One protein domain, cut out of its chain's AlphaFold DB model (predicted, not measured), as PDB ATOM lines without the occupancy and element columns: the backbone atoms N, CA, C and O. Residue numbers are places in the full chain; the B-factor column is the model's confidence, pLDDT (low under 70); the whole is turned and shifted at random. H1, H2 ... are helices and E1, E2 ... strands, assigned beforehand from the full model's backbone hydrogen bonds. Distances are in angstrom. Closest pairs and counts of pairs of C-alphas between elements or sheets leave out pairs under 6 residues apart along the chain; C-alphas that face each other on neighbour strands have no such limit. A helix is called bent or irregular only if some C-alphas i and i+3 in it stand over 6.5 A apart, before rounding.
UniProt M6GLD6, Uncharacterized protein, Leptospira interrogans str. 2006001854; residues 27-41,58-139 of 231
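This is residues 27 to 41 and 58 to 139 of the 231 residues of an uncharacterized protein of Leptospira interrogans str. 2006001854 (UniProt M6GLD6). A twisted sheet of four strands forms a wall: helix H1 and the unnamed stretch of residues 79 to 92 lie over parts of one face, and the other face is bare. The short helices H2 and H3 pack on each other beyond one end of the strands, toward the same side as H1. The printed part has 97 residues with three named helices and four named strands, in the order H1, E1, E2, H2, E3, E4, H3 along the chain, and the sheet runs E2, E1, E3, E4, with neighbours antiparallel throughout. The class is mixed, helices and strands, with 47 of the residues, under half, in named elements. The whole is compact, with a radius of gyration of the C-alphas of 13.6 A, and spans 38 by 28 by 25 A.

H1, residues 27 to 39, is on the sheet made by E1, residues 63 to 68, E2, residues 73 to 78, E3, residues 111 to 115, and E4, residues 121 to 127. Its height over the sheet is 10.2 A, and it lies over E3 and E4. It runs slantwise to the strands, at 37 degrees to E4 on the local plane, which only just has enough C-alphas to be fitted, 6. The closest C-alphas of H1 and E4 are those of Pro 33 and Leu 123, 7.4 A apart, while H1 and E3 are near each other, with 5 pairs of C-alphas within 10 A. E1 and E2 form a hairpin and are antiparallel at 164 degrees, with N 66 and O 75 within hydrogen-bond range at 2.8 A. E1 and E3, the inner strands, are antiparallel at 157 degrees; N 67 and O 111 are 2.8 A apart, and N 113 and O 65 are 2.9 A apart. E3 and E4 form a second hairpin, antiparallel at 173 degrees, with N 126 and O 112 at 2.8 A. E2 and E4 are the edge strands, and the sheet is twisted, its C-alphas lying up to 4.4 A off their best plane. H2, residues 93 to 98, is not on the sheet; E2, H2 and E3 make a split strand-helix-strand unit, two strands running the same way with E1 between them, and its crossover is right-handed. H2 touches H3, residues 130 to 133, and their closest C-alphas are those of Trp 97 and Gly 130, 4.8 A apart. H1 is apart from both H2 and H3. Every O i to N i+4 pair in H2 is within hydrogen-bond range, against 5 of 9 in H1, and H3 is too short for such a pair.

H1 begins at C-alpha 27, at (9.346, -53.423, 7.878), and is 17.2 A long from first to last C-alpha. It is neither bent nor irregular, but only just: C-alphas 30 and 33 are 6.2 A apart. E1 is 16.7 A long and begins at C-alpha 63, at (-5.632, -54.163, 6.258). E2 is 16.5 A long, H2 8.6 A, E3 13.5 A and E4 15.4 A. H3 is 5.6 A long and ends at C-alpha 133, at (14.971, -48.258, -1.064).

The two C-alphas farthest apart are those of Lys 118 and Thr 137, 38.5 A. Residues 42 to 57 are cut out, and C-alphas 41 and 58 are 13.5 A apart across the cut. The links from E2 to H2, 14 residues, and from H2 to E3, 12 residues, are long. The mean pLDDT of the printed part is 72.6; residues 27 to 41, 58 to 60, 80 to 83 and 102 to 107 are under 70, and the mean of H1 is 44.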
ATOM      1  N   TYR A  27       9.538 -53.379   6.428       38.69
ATOM      2  CA  TYR A  27       9.346 -53.423   7.878       38.69
ATOM      3  C   TYR A  27       9.374 -52.030   8.515       38.69
ATOM      4  O   TYR A  27       8.683 -51.803   9.499       38.69
ATOM      5  N   ASP A  28      10.121 -51.074   7.955       32.44
ATOM      6  CA  ASP A  28      10.350 -49.810   8.665       32.44
ATOM      7  C   ASP A  28       9.314 -48.723   8.356       32.44
ATOM      8  O   ASP A  28       9.126 -47.829   9.168       32.44
ATOM      9  N   TRP A  29       8.566 -48.779   7.243       38.31
ATOM     10  CA  TRP A  29       7.531 -47.755   6.961       38.31
ATOM     11  C   TRP A  29       6.098 -48.236   6.991       38.31
ATOM     12  O   TRP A  29       5.206 -47.402   7.088       38.31
ATOM     13  N   ILE A  30       5.832 -49.537   6.883       46.50
ATOM     14  CA  ILE A  30       4.463 -50.027   7.081       46.50
ATOM     15  C   ILE A  30       4.241 -50.302   8.563       46.50
ATOM     16  O   ILE A  30       3.169 -50.022   9.089       46.50
ATOM     17  N   THR A  31       5.260 -50.799   9.265       42.88
ATOM     18  CA  THR A  31       5.129 -51.145  10.678       42.88
ATOM     19  C   THR A  31       5.275 -49.919  11.584       42.88
ATOM     20  O   THR A  31       4.553 -49.827  12.571       42.88
ATOM     21  N   TYR A  32       6.100 -48.925  11.227       42.56
ATOM     22  CA  TYR A  32       6.297 -47.714  12.039       42.56
ATOM     23  C   TYR A  32       5.031 -46.853  12.218       42.56
ATOM     24  O   TYR A  32       4.702 -46.547  13.362       42.56
ATOM     25  N   PRO A  33       4.237 -46.531  11.173       42.56
ATOM     26  CA  PRO A  33       2.987 -45.791  11.342       42.56
ATOM     27  C   PRO A  33       1.964 -46.573  12.165       42.56
ATOM     28  O   PRO A  33       1.257 -45.990  12.983       42.56
ATOM     29  N   ILE A  34       1.920 -47.897  11.976       46.84
ATOM     30  CA  ILE A  34       1.058 -48.805  12.733       46.84
ATOM     31  C   ILE A  34       1.437 -48.756  14.224       46.84
ATOM     32  O   ILE A  34       0.570 -48.504  15.052       46.84
ATOM     33  N   TYR A  35       2.726 -48.880  14.571       45.41
ATOM     34  CA  TYR A  35       3.210 -48.726  15.951       45.41
ATOM     35  C   TYR A  35       2.912 -47.337  16.533       45.41
ATOM     36  O   TYR A  35       2.427 -47.240  17.659       45.41
ATOM     37  N   THR A  36       3.145 -46.254  15.779       46.62
ATOM     38  CA  THR A  36       2.874 -44.895  16.275       46.62
ATOM     39  C   THR A  36       1.388 -44.654  16.537       46.62
ATOM     40  O   THR A  36       1.063 -44.061  17.563       46.62
ATOM     41  N   ALA A  37       0.495 -45.169  15.680       47.62
ATOM     42  CA  ALA A  37      -0.953 -45.045  15.844       47.62
ATOM     43  C   ALA A  37      -1.464 -45.775  17.099       47.62
ATOM     44  O   ALA A  37      -2.370 -45.280  17.766       47.62
ATOM     45  N   PHE A  38      -0.851 -46.907  17.466       49.34
ATOM     46  CA  PHE A  38      -1.152 -47.599  18.725       49.34
ATOM     47  C   PHE A  38      -0.530 -46.918  19.950       49.34
ATOM     48  O   PHE A  38      -1.143 -46.918  21.016       49.34
ATOM     49  N   SER A  39       0.647 -46.293  19.818       46.22
ATOM     50  CA  SER A  39       1.293 -45.583  20.936       46.22
ATOM     51  C   SER A  39       0.517 -44.340  21.391       46.22
ATOM     52  O   SER A  39       0.603 -43.939  22.550       46.22
ATOM     53  N   THR A  40      -0.271 -43.739  20.496       42.56
ATOM     54  CA  THR A  40      -1.047 -42.528  20.785       42.56
ATOM     55  C   THR A  40      -2.350 -42.774  21.544       42.56
ATOM     56  O   THR A  40      -2.946 -41.807  22.010       42.56
ATOM     57  N   GLU A  41      -2.799 -44.023  21.711       41.22
ATOM     58  CA  GLU A  41      -4.071 -44.306  22.395       41.22
ATOM     59  C   GLU A  41      -3.967 -44.431  23.927       41.22
ATOM     60  O   GLU A  41      -5.008 -44.507  24.567       41.22
ATOM     61  N   ILE A  58      -0.564 -57.265  18.479       56.12
ATOM     62  CA  ILE A  58      -0.914 -56.433  17.329       56.12
ATOM     63  C   ILE A  58      -2.211 -56.996  16.728       56.12
ATOM     64  O   ILE A  58      -2.226 -58.168  16.315       56.12
ATOM     65  N   PRO A  59      -3.305 -56.213  16.676       57.72
ATOM     66  CA  PRO A  59      -4.584 -56.725  16.213       57.72
ATOM     67  C   PRO A  59      -4.473 -57.169  14.749       57.72
ATOM     68  O   PRO A  59      -4.054 -56.413  13.880       57.72
ATOM     69  N   GLN A  60      -4.837 -58.416  14.450       65.25
ATOM     70  CA  GLN A  60      -4.699 -58.991  13.098       65.25
ATOM     71  C   GLN A  60      -5.795 -58.523  12.122       65.25
ATOM     72  O   GLN A  60      -5.861 -58.983  10.986       65.25
ATOM     73  N   ASN A  61      -6.704 -57.646  12.554       76.62
ATOM     74  CA  ASN A  61      -7.861 -57.216  11.769       76.62
ATOM     75  C   ASN A  61      -7.592 -55.987  10.886       76.62
ATOM     76  O   ASN A  61      -8.494 -55.582  10.152       76.62
ATOM     77  N   TYR A  62      -6.390 -55.410  10.929       78.69
ATOM     78  CA  TYR A  62      -6.009 -54.310  10.045       78.69
ATOM     79  C   TYR A  62      -5.650 -54.794   8.644       78.69
ATOM     80  O   TYR A  62      -5.118 -55.891   8.433       78.69
ATOM     81  N   LYS A  63      -5.934 -53.936   7.668       83.75
ATOM     82  CA  LYS A  63      -5.632 -54.163   6.258       83.75
ATOM     83  C   LYS A  63      -4.951 -52.935   5.680       83.75
ATOM     84  O   LYS A  63      -5.375 -51.815   5.948       83.75
ATOM     85  N   LEU A  64      -3.938 -53.155   4.853       86.31
ATOM     86  CA  LEU A  64      -3.321 -52.106   4.053       86.31
ATOM     87  C   LEU A  64      -3.928 -52.110   2.662       86.31
ATOM     88  O   LEU A  64      -4.010 -53.153   2.014       86.31
ATOM     89  N   ILE A  65      -4.344 -50.938   2.212       88.44
ATOM     90  CA  ILE A  65      -4.794 -50.701   0.849       88.44
ATOM     91  C   ILE A  65      -3.631 -50.038   0.125       88.44
ATOM     92  O   ILE A  65      -3.166 -48.985   0.550       88.44
ATOM     93  N   LEU A  66      -3.152 -50.666  -0.945       88.88
ATOM     94  CA  LEU A  66      -2.093 -50.148  -1.802       88.88
ATOM     95  C   LEU A  66      -2.683 -49.778  -3.161       88.88
ATOM     96  O   LEU A  66      -3.311 -50.616  -3.817       88.88
ATOM     97  N   THR A  67      -2.447 -48.547  -3.603       89.56
ATOM     98  CA  THR A  67      -2.976 -48.022  -4.861       89.56
ATOM     99  C   THR A  67      -1.895 -47.401  -5.743       89.56
ATOM    100  O   THR A  67      -0.866 -46.926  -5.266       89.56
ATOM    101  N   ASN A  68      -2.126 -47.420  -7.055       87.50
ATOM    102  CA  ASN A  68      -1.392 -46.623  -8.038       87.50
ATOM    103  C   ASN A  68      -2.367 -46.200  -9.140       87.50
ATOM    104  O   ASN A  68      -2.971 -47.050  -9.803       87.50
ATOM    105  N   GLU A  69      -2.519 -44.891  -9.332       82.62
ATOM    106  CA  GLU A  69      -3.515 -44.321 -10.244       82.62
ATOM    107  C   GLU A  69      -3.227 -44.677 -11.707       82.62
ATOM    108  O   GLU A  69      -4.126 -45.067 -12.449       82.62
ATOM    109  N   LYS A  70      -1.959 -44.619 -12.129       81.44
ATOM    110  CA  LYS A  70      -1.574 -44.824 -13.530       81.44
ATOM    111  C   LYS A  70      -1.859 -46.231 -14.029       81.44
ATOM    112  O   LYS A  70      -2.216 -46.399 -15.194       81.44
ATOM    113  N   SER A  71      -1.679 -47.236 -13.179       82.38
ATOM    114  CA  SER A  71      -1.979 -48.628 -13.520       82.38
ATOM    115  C   SER A  71      -3.377 -49.082 -13.096       82.38
ATOM    116  O   SER A  71      -3.677 -50.262 -13.258       82.38
ATOM    117  N   ASN A  72      -4.216 -48.201 -12.529       84.62
ATOM    118  CA  ASN A  72      -5.458 -48.585 -11.838       84.62
ATOM    119  C   ASN A  72      -5.233 -49.729 -10.834       84.62
ATOM    120  O   ASN A  72      -6.054 -50.635 -10.683       84.62
ATOM    121  N   PHE A  73      -4.070 -49.725 -10.184       88.00
ATOM    122  CA  PHE A  73      -3.723 -50.753  -9.218       88.00
ATOM    123  C   PHE A  73      -4.446 -50.444  -7.914       88.00
ATOM    124  O   PHE A  73      -4.355 -49.328  -7.408       88.00
ATOM    125  N   ASN A  74      -5.152 -51.434  -7.379       91.62
ATOM    126  CA  ASN A  74      -5.790 -51.373  -6.074       91.62
ATOM    127  C   ASN A  74      -5.775 -52.781  -5.472       91.62
ATOM    128  O   ASN A  74      -6.404 -53.703  -6.005       91.62
ATOM    129  N   LYS A  75      -4.997 -52.966  -4.408       89.69
ATOM    130  CA  LYS A  75      -4.856 -54.247  -3.715       89.69
ATOM    131  C   LYS A  75      -4.938 -54.052  -2.214       89.69
ATOM    132  O   LYS A  75      -4.392 -53.101  -1.667       89.69
ATOM    133  N   THR A  76      -5.573 -55.018  -1.566       88.88
ATOM    134  CA  THR A  76      -5.702 -55.065  -0.115       88.88
ATOM    135  C   THR A  76      -4.850 -56.199   0.423       88.88
ATOM    136  O   THR A  76      -5.010 -57.345   0.003       88.88
ATOM    137  N   TYR A  77      -3.981 -55.883   1.372       84.00
ATOM    138  CA  TYR A  77      -3.107 -56.830   2.048       84.00
ATOM    139  C   TYR A  77      -3.503 -56.930   3.515       84.00
ATOM    140  O   TYR A  77      -3.816 -55.933   4.165       84.00
ATOM    141  N   THR A  78      -3.529 -58.150   4.034       81.69
ATOM    142  CA  THR A  78      -3.853 -58.417   5.436       81.69
ATOM    143  C   THR A  78      -2.596 -58.373   6.284       81.69
ATOM    144  O   THR A  78      -1.546 -58.860   5.864       81.69
ATOM    145  N   LEU A  79      -2.729 -57.854   7.500       73.00
ATOM    146  CA  LEU A  79      -1.691 -57.983   8.507       73.00
ATOM    147  C   LEU A  79      -1.523 -59.457   8.898       73.00
ATOM    148  O   LEU A  79      -2.503 -60.145   9.182       73.00
ATOM    149  N   LYS A  80      -0.282 -59.934   8.912       68.31
ATOM    150  CA  LYS A  80       0.098 -61.261   9.390       68.31
ATOM    151  C   LYS A  80       1.260 -61.101  10.358       68.31
ATOM    152  O   LYS A  80       2.293 -60.546   9.999       68.31
ATOM    153  N   GLU A  81       1.079 -61.539  11.603       67.31
ATOM    154  CA  GLU A  81       2.122 -61.469  12.647       67.31
ATOM    155  C   GLU A  81       2.654 -60.039  12.876       67.31
ATOM    156  O   GLU A  81       3.822 -59.824  13.188       67.31
ATOM    157  N   GLY A  82       1.788 -59.035  12.696       65.31
ATOM    158  CA  GLY A  82       2.161 -57.629  12.857       65.31
ATOM    159  C   GLY A  82       2.912 -57.034  11.667       65.31
ATOM    160  O   GLY A  82       3.340 -55.888  11.738       65.31
ATOM    161  N   LYS A  83       3.056 -57.775  10.564       66.31
ATOM    162  CA  LYS A  83       3.709 -57.315   9.334       66.31
ATOM    163  C   LYS A  83       2.778 -57.447   8.138       66.31
ATOM    164  O   LYS A  83       1.838 -58.240   8.140       66.31
ATOM    165  N   ILE A  84       3.046 -56.658   7.107       72.75
ATOM    166  CA  ILE A  84       2.365 -56.760   5.820       72.75
ATOM    167  C   ILE A  84       3.421 -57.112   4.790       72.75
ATOM    168  O   ILE A  84       4.362 -56.355   4.567       72.75
ATOM    169  N   GLU A  85       3.267 -58.285   4.191       71.19
ATOM    170  CA  GLU A  85       4.153 -58.767   3.143       71.19
ATOM    171  C   GLU A  85       3.515 -58.461   1.793       71.19
ATOM    172  O   GLU A  85       2.417 -58.926   1.480       71.19
ATOM    173  N   ILE A  86       4.205 -57.646   1.000       79.19
ATOM    174  CA  ILE A  86       3.777 -57.281  -0.344       79.19
ATOM    175  C   ILE A  86       4.787 -57.904  -1.302       79.19
ATOM    176  O   ILE A  86       5.950 -57.493  -1.304       79.19
ATOM    177  N   PRO A  87       4.391 -58.917  -2.085       73.75
ATOM    178  CA  PRO A  87       5.324 -59.585  -2.966       73.75
ATOM    179  C   PRO A  87       5.624 -58.679  -4.167       73.75
ATOM    180  O   PRO A  87       4.741 -58.005  -4.704       73.75
ATOM    181  N   PHE A  88       6.893 -58.624  -4.570       71.75
ATOM    182  CA  PHE A  88       7.343 -57.709  -5.623       71.75
ATOM    183  C   PHE A  88       6.765 -58.025  -7.005       71.75
ATOM    184  O   PHE A  88       6.643 -57.123  -7.826       71.75
ATOM    185  N   ASP A  89       6.379 -59.272  -7.262       70.06
ATOM    186  CA  ASP A  89       5.721 -59.693  -8.504       70.06
ATOM    187  C   ASP A  89       4.324 -59.077  -8.685       70.06
ATOM    188  O   ASP A  89       3.858 -58.911  -9.813       70.06
ATOM    189  N   ALA A  90       3.671 -58.690  -7.587       76.81
ATOM    190  CA  ALA A  90       2.416 -57.958  -7.609       76.81
ATOM    191  C   ALA A  90       2.611 -56.470  -7.935       76.81
ATOM    192  O   ALA A  90       1.629 -55.789  -8.229       76.81
ATOM    193  N   LEU A  91       3.841 -55.952  -7.875       81.06
ATOM    194  CA  LEU A  91       4.139 -54.533  -8.028       81.06
ATOM    195  C   LEU A  91       4.846 -54.239  -9.349       81.06
ATOM    196  O   LEU A  91       5.628 -55.025  -9.878       81.06
ATOM    197  N   ASN A  92       4.628 -53.030  -9.861       84.62
ATOM    198  CA  ASN A  92       5.514 -52.456 -10.856       84.62
ATOM    199  C   ASN A  92       6.723 -51.864 -10.124       84.62
ATOM    200  O   ASN A  92       6.648 -50.781  -9.542       84.62
ATOM    201  N   LEU A  93       7.840 -52.587 -10.155       82.69
ATOM    202  CA  LEU A  93       9.062 -52.194  -9.455       82.69
ATOM    203  C   LEU A  93       9.629 -50.860  -9.935       82.69
ATOM    204  O   LEU A  93      10.149 -50.107  -9.123       82.69
ATOM    205  N   SER A  94       9.476 -50.522 -11.215       80.56
ATOM    206  CA  SER A  94       9.910 -49.222 -11.731       80.56
ATOM    207  C   SER A  94       9.055 -48.079 -11.179       80.56
ATOM    208  O   SER A  94       9.555 -46.981 -10.966       80.56
ATOM    209  N   TYR A  95       7.768 -48.313 -10.916       84.06
ATOM    210  CA  TYR A  95       6.901 -47.310 -10.288       84.06
ATOM    211  C   TYR A  95       7.233 -47.169  -8.802       84.06
ATOM    212  O   TYR A  95       7.356 -46.058  -8.294       84.06
ATOM    213  N   LEU A  96       7.473 -48.291  -8.119       82.44
ATOM    214  CA  LEU A  96       7.924 -48.279  -6.731       82.44
ATOM    215  C   LEU A  96       9.275 -47.565  -6.580       82.44
ATOM    216  O   LEU A  96       9.397 -46.723  -5.701       82.44
ATOM    217  N   TRP A  97      10.241 -47.833  -7.463       82.94
ATOM    218  CA  TRP A  97      11.565 -47.197  -7.478       82.94
ATOM    219  C   TRP A  97      11.495 -45.672  -7.604       82.94
ATOM    220  O   TRP A  97      12.232 -44.964  -6.924       82.94
ATOM    221  N   ASN A  98      10.588 -45.172  -8.449       80.38
ATOM    222  CA  ASN A  98      10.409 -43.741  -8.713       80.38
ATOM    223  C   ASN A  98       9.395 -43.065  -7.774       80.38
ATOM    224  O   ASN A  98       9.134 -41.870  -7.900       80.38
ATOM    225  N   SER A  99       8.766 -43.804  -6.857       78.31
ATOM    226  CA  SER A  99       7.797 -43.211  -5.933       78.31
ATOM    227  C   SER A  99       8.513 -42.226  -4.998       78.31
ATOM    228  O   SER A  99       9.545 -42.549  -4.424       78.31
ATOM    229  N   GLY A 100       7.981 -41.017  -4.833       70.44
ATOM    230  CA  GLY A 100       8.597 -39.961  -4.021       70.44
ATOM    231  C   GLY A 100       9.636 -39.121  -4.767       70.44
ATOM    232  O   GLY A 100      10.114 -38.136  -4.208       70.44
ATOM    233  N   ASP A 101       9.936 -39.456  -6.025       71.44
ATOM    234  CA  ASP A 101      10.769 -38.636  -6.900       71.44
ATOM    235  C   ASP A 101       9.983 -37.407  -7.403       71.44
ATOM    236  O   ASP A 101       8.879 -37.519  -7.952       71.44
ATOM    237  N   GLN A 102      10.546 -36.215  -7.190       66.69
ATOM    238  CA  GLN A 102       9.909 -34.944  -7.541       66.69
ATOM    239  C   GLN A 102       9.907 -34.666  -9.054       66.69
ATOM    240  O   GLN A 102       9.038 -33.931  -9.525       66.69
ATOM    241  N   GLU A 103      10.831 -35.258  -9.812       64.94
ATOM    242  CA  GLU A 103      11.014 -35.022 -11.248       64.94
ATOM    243  C   GLU A 103      10.214 -36.010 -12.106       64.94
ATOM    244  O   GLU A 103       9.648 -35.635 -13.136       64.94
ATOM    245  N   VAL A 104      10.117 -37.274 -11.676       62.41
ATOM    246  CA  VAL A 104       9.439 -38.342 -12.445       62.41
ATOM    247  C   VAL A 104       7.901 -38.295 -12.269       62.41
ATOM    248  O   VAL A 104       7.136 -38.776 -13.117       62.41
ATOM    249  N   GLY A 105       7.439 -37.588 -11.230       56.00
ATOM    250  CA  GLY A 105       6.067 -37.112 -11.049       56.00
ATOM    251  C   GLY A 105       5.117 -38.084 -10.332       56.00
ATOM    252  O   GLY A 105       5.263 -39.303 -10.388       56.00
ATOM    253  N   ARG A 106       4.053 -37.522  -9.726       61.50
ATOM    254  CA  ARG A 106       2.995 -38.231  -8.957       61.50
ATOM    255  C   ARG A 106       2.325 -39.398  -9.694       61.50
ATOM    256  O   ARG A 106       1.699 -40.244  -9.069       61.50
ATOM    257  N   GLN A 107       2.433 -39.435 -11.018       64.69
ATOM    258  CA  GLN A 107       1.814 -40.442 -11.877       64.69
ATOM    259  C   GLN A 107       2.354 -41.864 -11.646       64.69
ATOM    260  O   GLN A 107       1.622 -42.823 -11.845       64.69
ATOM    261  N   TYR A 108       3.602 -42.032 -11.201       72.50
ATOM    262  CA  TYR A 108       4.178 -43.360 -10.930       72.50
ATOM    263  C   TYR A 108       4.205 -43.704  -9.437       72.50
ATOM    264  O   TYR A 108       4.788 -44.705  -9.038       72.50
ATOM    265  N   GLN A 109       3.526 -42.902  -8.620       83.44
ATOM    266  CA  GLN A 109       3.520 -43.012  -7.171       83.44
ATOM    267  C   GLN A 109       2.625 -44.165  -6.703       83.44
ATOM    268  O   GLN A 109       1.450 -44.246  -7.069       83.44
ATOM    269  N   TYR A 110       3.162 -45.038  -5.854       85.06
ATOM    270  CA  TYR A 110       2.327 -45.883  -5.005       85.06
ATOM    271  C   TYR A 110       1.870 -45.116  -3.764       85.06
ATOM    272  O   TYR A 110       2.661 -44.409  -3.138       85.06
ATOM    273  N   TYR A 111       0.611 -45.307  -3.387       85.12
ATOM    274  CA  TYR A 111       0.035 -44.780  -2.154       85.12
ATOM    275  C   TYR A 111      -0.481 -45.917  -1.293       85.12
ATOM    276  O   TYR A 111      -1.009 -46.900  -1.812       85.12
ATOM    277  N   TYR A 112      -0.358 -45.772   0.019       86.50
ATOM    278  CA  TYR A 112      -0.876 -46.733   0.976       86.50
ATOM    279  C   TYR A 112      -1.785 -46.055   1.998       86.50
ATOM    280  O   TYR A 112      -1.547 -44.916   2.390       86.50
ATOM    281  N   SER A 113      -2.814 -46.765   2.445       82.62
ATOM    282  CA  SER A 113      -3.603 -46.426   3.632       82.62
ATOM    283  C   SER A 113      -3.840 -47.674   4.469       82.62
ATOM    284  O   SER A 113      -3.691 -48.800   3.983       82.62
ATOM    285  N   VAL A 114      -4.187 -47.494   5.742       83.50
ATOM    286  CA  VAL A 114      -4.505 -48.605   6.647       83.50
ATOM    287  C   VAL A 114      -5.920 -48.435   7.163       83.50
ATOM    288  O   VAL A 114      -6.282 -47.373   7.668       83.50
ATOM    289  N   VAL A 115      -6.705 -49.502   7.062       83.19
ATOM    290  CA  VAL A 115      -8.077 -49.567   7.564       83.19
ATOM    291  C   VAL A 115      -8.211 -50.658   8.621       83.19
ATOM    292  O   VAL A 115      -7.502 -51.667   8.583       83.19
ATOM    293  N   ASP A 116      -9.127 -50.467   9.566       81.94
ATOM    294  CA  ASP A 116      -9.473 -51.479  10.563       81.94
ATOM    295  C   ASP A 116     -10.376 -52.587   9.983       81.94
ATOM    296  O   ASP A 116     -10.786 -52.571   8.817       81.94
ATOM    297  N   GLY A 117     -10.741 -53.560  10.823       78.69
ATOM    298  CA  GLY A 117     -11.627 -54.661  10.431       78.69
ATOM    299  C   GLY A 117     -13.047 -54.234  10.027       78.69
ATOM    300  O   GLY A 117     -13.776 -55.043   9.454       78.69
ATOM    301  N   LYS A 118     -13.440 -52.986  10.306       84.06
ATOM    302  CA  LYS A 118     -14.723 -52.375   9.931       84.06
ATOM    303  C   LYS A 118     -14.594 -51.463   8.703       84.06
ATOM    304  O   LYS A 118     -15.595 -50.901   8.269       84.06
ATOM    305  N   GLY A 119     -13.394 -51.333   8.133       81.50
ATOM    306  CA  GLY A 119     -13.111 -50.470   6.989       81.50
ATOM    307  C   GLY A 119     -12.934 -48.995   7.350       81.50
ATOM    308  O   GLY A 119     -12.890 -48.162   6.449       81.50
ATOM    309  N   LYS A 120     -12.834 -48.652   8.641       84.81
ATOM    310  CA  LYS A 120     -12.524 -47.288   9.072       84.81
ATOM    311  C   LYS A 120     -11.041 -47.018   8.831       84.81
ATOM    312  O   LYS A 120     -10.197 -47.818   9.228       84.81
ATOM    313  N   GLU A 121     -10.737 -45.888   8.205       79.81
ATOM    314  CA  GLU A 121      -9.362 -45.433   8.005       79.81
ATOM    315  C   GLU A 121      -8.698 -45.115   9.351       79.81
ATOM    316  O   GLU A 121      -9.243 -44.382  10.179       79.81
ATOM    317  N   VAL A 122      -7.536 -45.725   9.571       81.50
ATOM    318  CA  VAL A 122      -6.708 -45.588  10.780       81.50
ATOM    319  C   VAL A 122      -5.389 -44.908  10.433       81.50
ATOM    320  O   VAL A 122      -4.881 -44.119  11.222       81.50
ATOM    321  N   LEU A 123      -4.874 -45.159   9.227       76.69
ATOM    322  CA  LEU A 123      -3.789 -44.385   8.642       76.69
ATOM    323  C   LEU A 123      -4.252 -43.791   7.309       76.69
ATOM    324  O   LEU A 123      -4.639 -44.567   6.425       76.69
ATOM    325  N   PRO A 124      -4.188 -42.458   7.142       76.50
ATOM    326  CA  PRO A 124      -4.609 -41.811   5.914       76.50
ATOM    327  C   PRO A 124      -3.695 -42.149   4.742       76.50
ATOM    328  O   PRO A 124      -2.528 -42.519   4.911       76.50
ATOM    329  N   ILE A 125      -4.247 -41.987   3.540       82.81
ATOM    330  CA  ILE A 125      -3.533 -42.203   2.281       82.81
ATOM    331  C   ILE A 125      -2.231 -41.400   2.277       82.81
ATOM    332  O   ILE A 125      -2.236 -40.171   2.344       82.81
ATOM    333  N   SER A 126      -1.122 -42.120   2.163       81.06
ATOM    334  CA  SER A 126       0.230 -41.575   2.196       81.06
ATOM    335  C   SER A 126       1.045 -42.105   1.011       81.06
ATOM    336  O   SER A 126       0.896 -43.269   0.630       81.06
ATOM    337  N   PRO A 127       1.898 -41.278   0.384       81.25
ATOM    338  CA  PRO A 127       2.778 -41.726  -0.689       81.25
ATOM    339  C   PRO A 127       3.893 -42.634  -0.152       81.25
ATOM    340  O   PRO A 127       4.490 -42.352   0.884       81.25
ATOM    341  N   ILE A 128       4.232 -43.694  -0.890       81.75
ATOM    342  CA  ILE A 128       5.439 -44.490  -0.624       81.75
ATOM    343  C   ILE A 128       6.671 -43.711  -1.084       81.75
ATOM    344  O   ILE A 128       6.706 -43.237  -2.214       81.75
ATOM    345  N   ASN A 129       7.712 -43.616  -0.261       77.50
ATOM    346  CA  ASN A 129       8.966 -42.985  -0.672       77.50
ATOM    347  C   ASN A 129       9.980 -44.013  -1.204       77.50
ATOM    348  O   ASN A 129      10.888 -44.441  -0.503       77.50
ATOM    349  N   GLY A 130       9.833 -44.386  -2.469       75.00
ATOM    350  CA  GLY A 130      10.695 -45.320  -3.190       75.00
ATOM    351  C   GLY A 130      12.198 -45.041  -3.108       75.00
ATOM    352  O   GLY A 130      12.990 -45.982  -3.082       75.00
ATOM    353  N   THR A 131      12.588 -43.766  -3.012       75.31
ATOM    354  CA  THR A 131      14.002 -43.342  -2.988       75.31
ATOM    355  C   THR A 131      14.793 -43.915  -1.819       75.31
ATOM    356  O   THR A 131      15.979 -44.213  -1.936       75.31
ATOM    357  N   LEU A 132      14.135 -44.161  -0.692       76.19
ATOM    358  CA  LEU A 132      14.791 -44.719   0.483       76.19
ATOM    359  C   LEU A 132      15.104 -46.224   0.319       76.19
ATOM    360  O   LEU A 132      15.864 -46.773   1.111       76.19
ATOM    361  N   PHE A 133      14.571 -46.893  -0.712       73.75
ATOM    362  CA  PHE A 133      14.971 -48.258  -1.064       73.75
ATOM    363  C   PHE A 133      16.192 -48.302  -1.996       73.75
ATOM    364  O   PHE A 133      16.723 -49.383  -2.242       73.75
ATOM    365  N   HIS A 134      16.670 -47.166  -2.522       79.00
ATOM    366  CA  HIS A 134      17.775 -47.149  -3.493       79.00
ATOM    367  C   HIS A 134      19.093 -47.680  -2.917       79.00
ATOM    368  O   HIS A 134      19.923 -48.199  -3.659       79.00
ATOM    369  N   SER A 135      19.283 -47.594  -1.597       77.56
ATOM    370  CA  SER A 135      20.449 -48.163  -0.909       77.56
ATOM    371  C   SER A 135      20.401 -49.689  -0.766       77.56
ATOM    372  O   SER A 135      21.424 -50.305  -0.463       77.56
ATOM    373  N   ASP A 136      19.240 -50.323  -0.966       79.75
ATOM    374  CA  ASP A 136      19.119 -51.779  -0.944       79.75
ATOM    375  C   ASP A 136      19.609 -52.375  -2.268       79.75
ATOM    376  O   ASP A 136      18.941 -52.323  -3.300       79.75
ATOM    377  N   THR A 137      20.778 -53.014  -2.220       78.00
ATOM    378  CA  THR A 137      21.391 -53.667  -3.385       78.00
ATOM    379  C   THR A 137      20.538 -54.771  -4.022       78.00
ATOM    380  O   THR A 137      20.639 -54.989  -5.230       78.00
ATOM    381  N   ASN A 138      19.709 -55.485  -3.255       79.81
ATOM    382  CA  ASN A 138      18.827 -56.519  -3.794       79.81
ATOM    383  C   ASN A 138      17.622 -55.887  -4.484       79.81
ATOM    384  O   ASN A 138      17.254 -56.309  -5.582       79.81
ATOM    385  N   PHE A 139      17.040 -54.856  -3.873       78.44
ATOM    386  CA  PHE A 139      15.953 -54.101  -4.486       78.44
ATOM    387  C   PHE A 139      16.403 -53.392  -5.767       78.44
ATOM    388  O   PHE A 139      15.723 -53.506  -6.782       78.44
TER     389      PHE A 139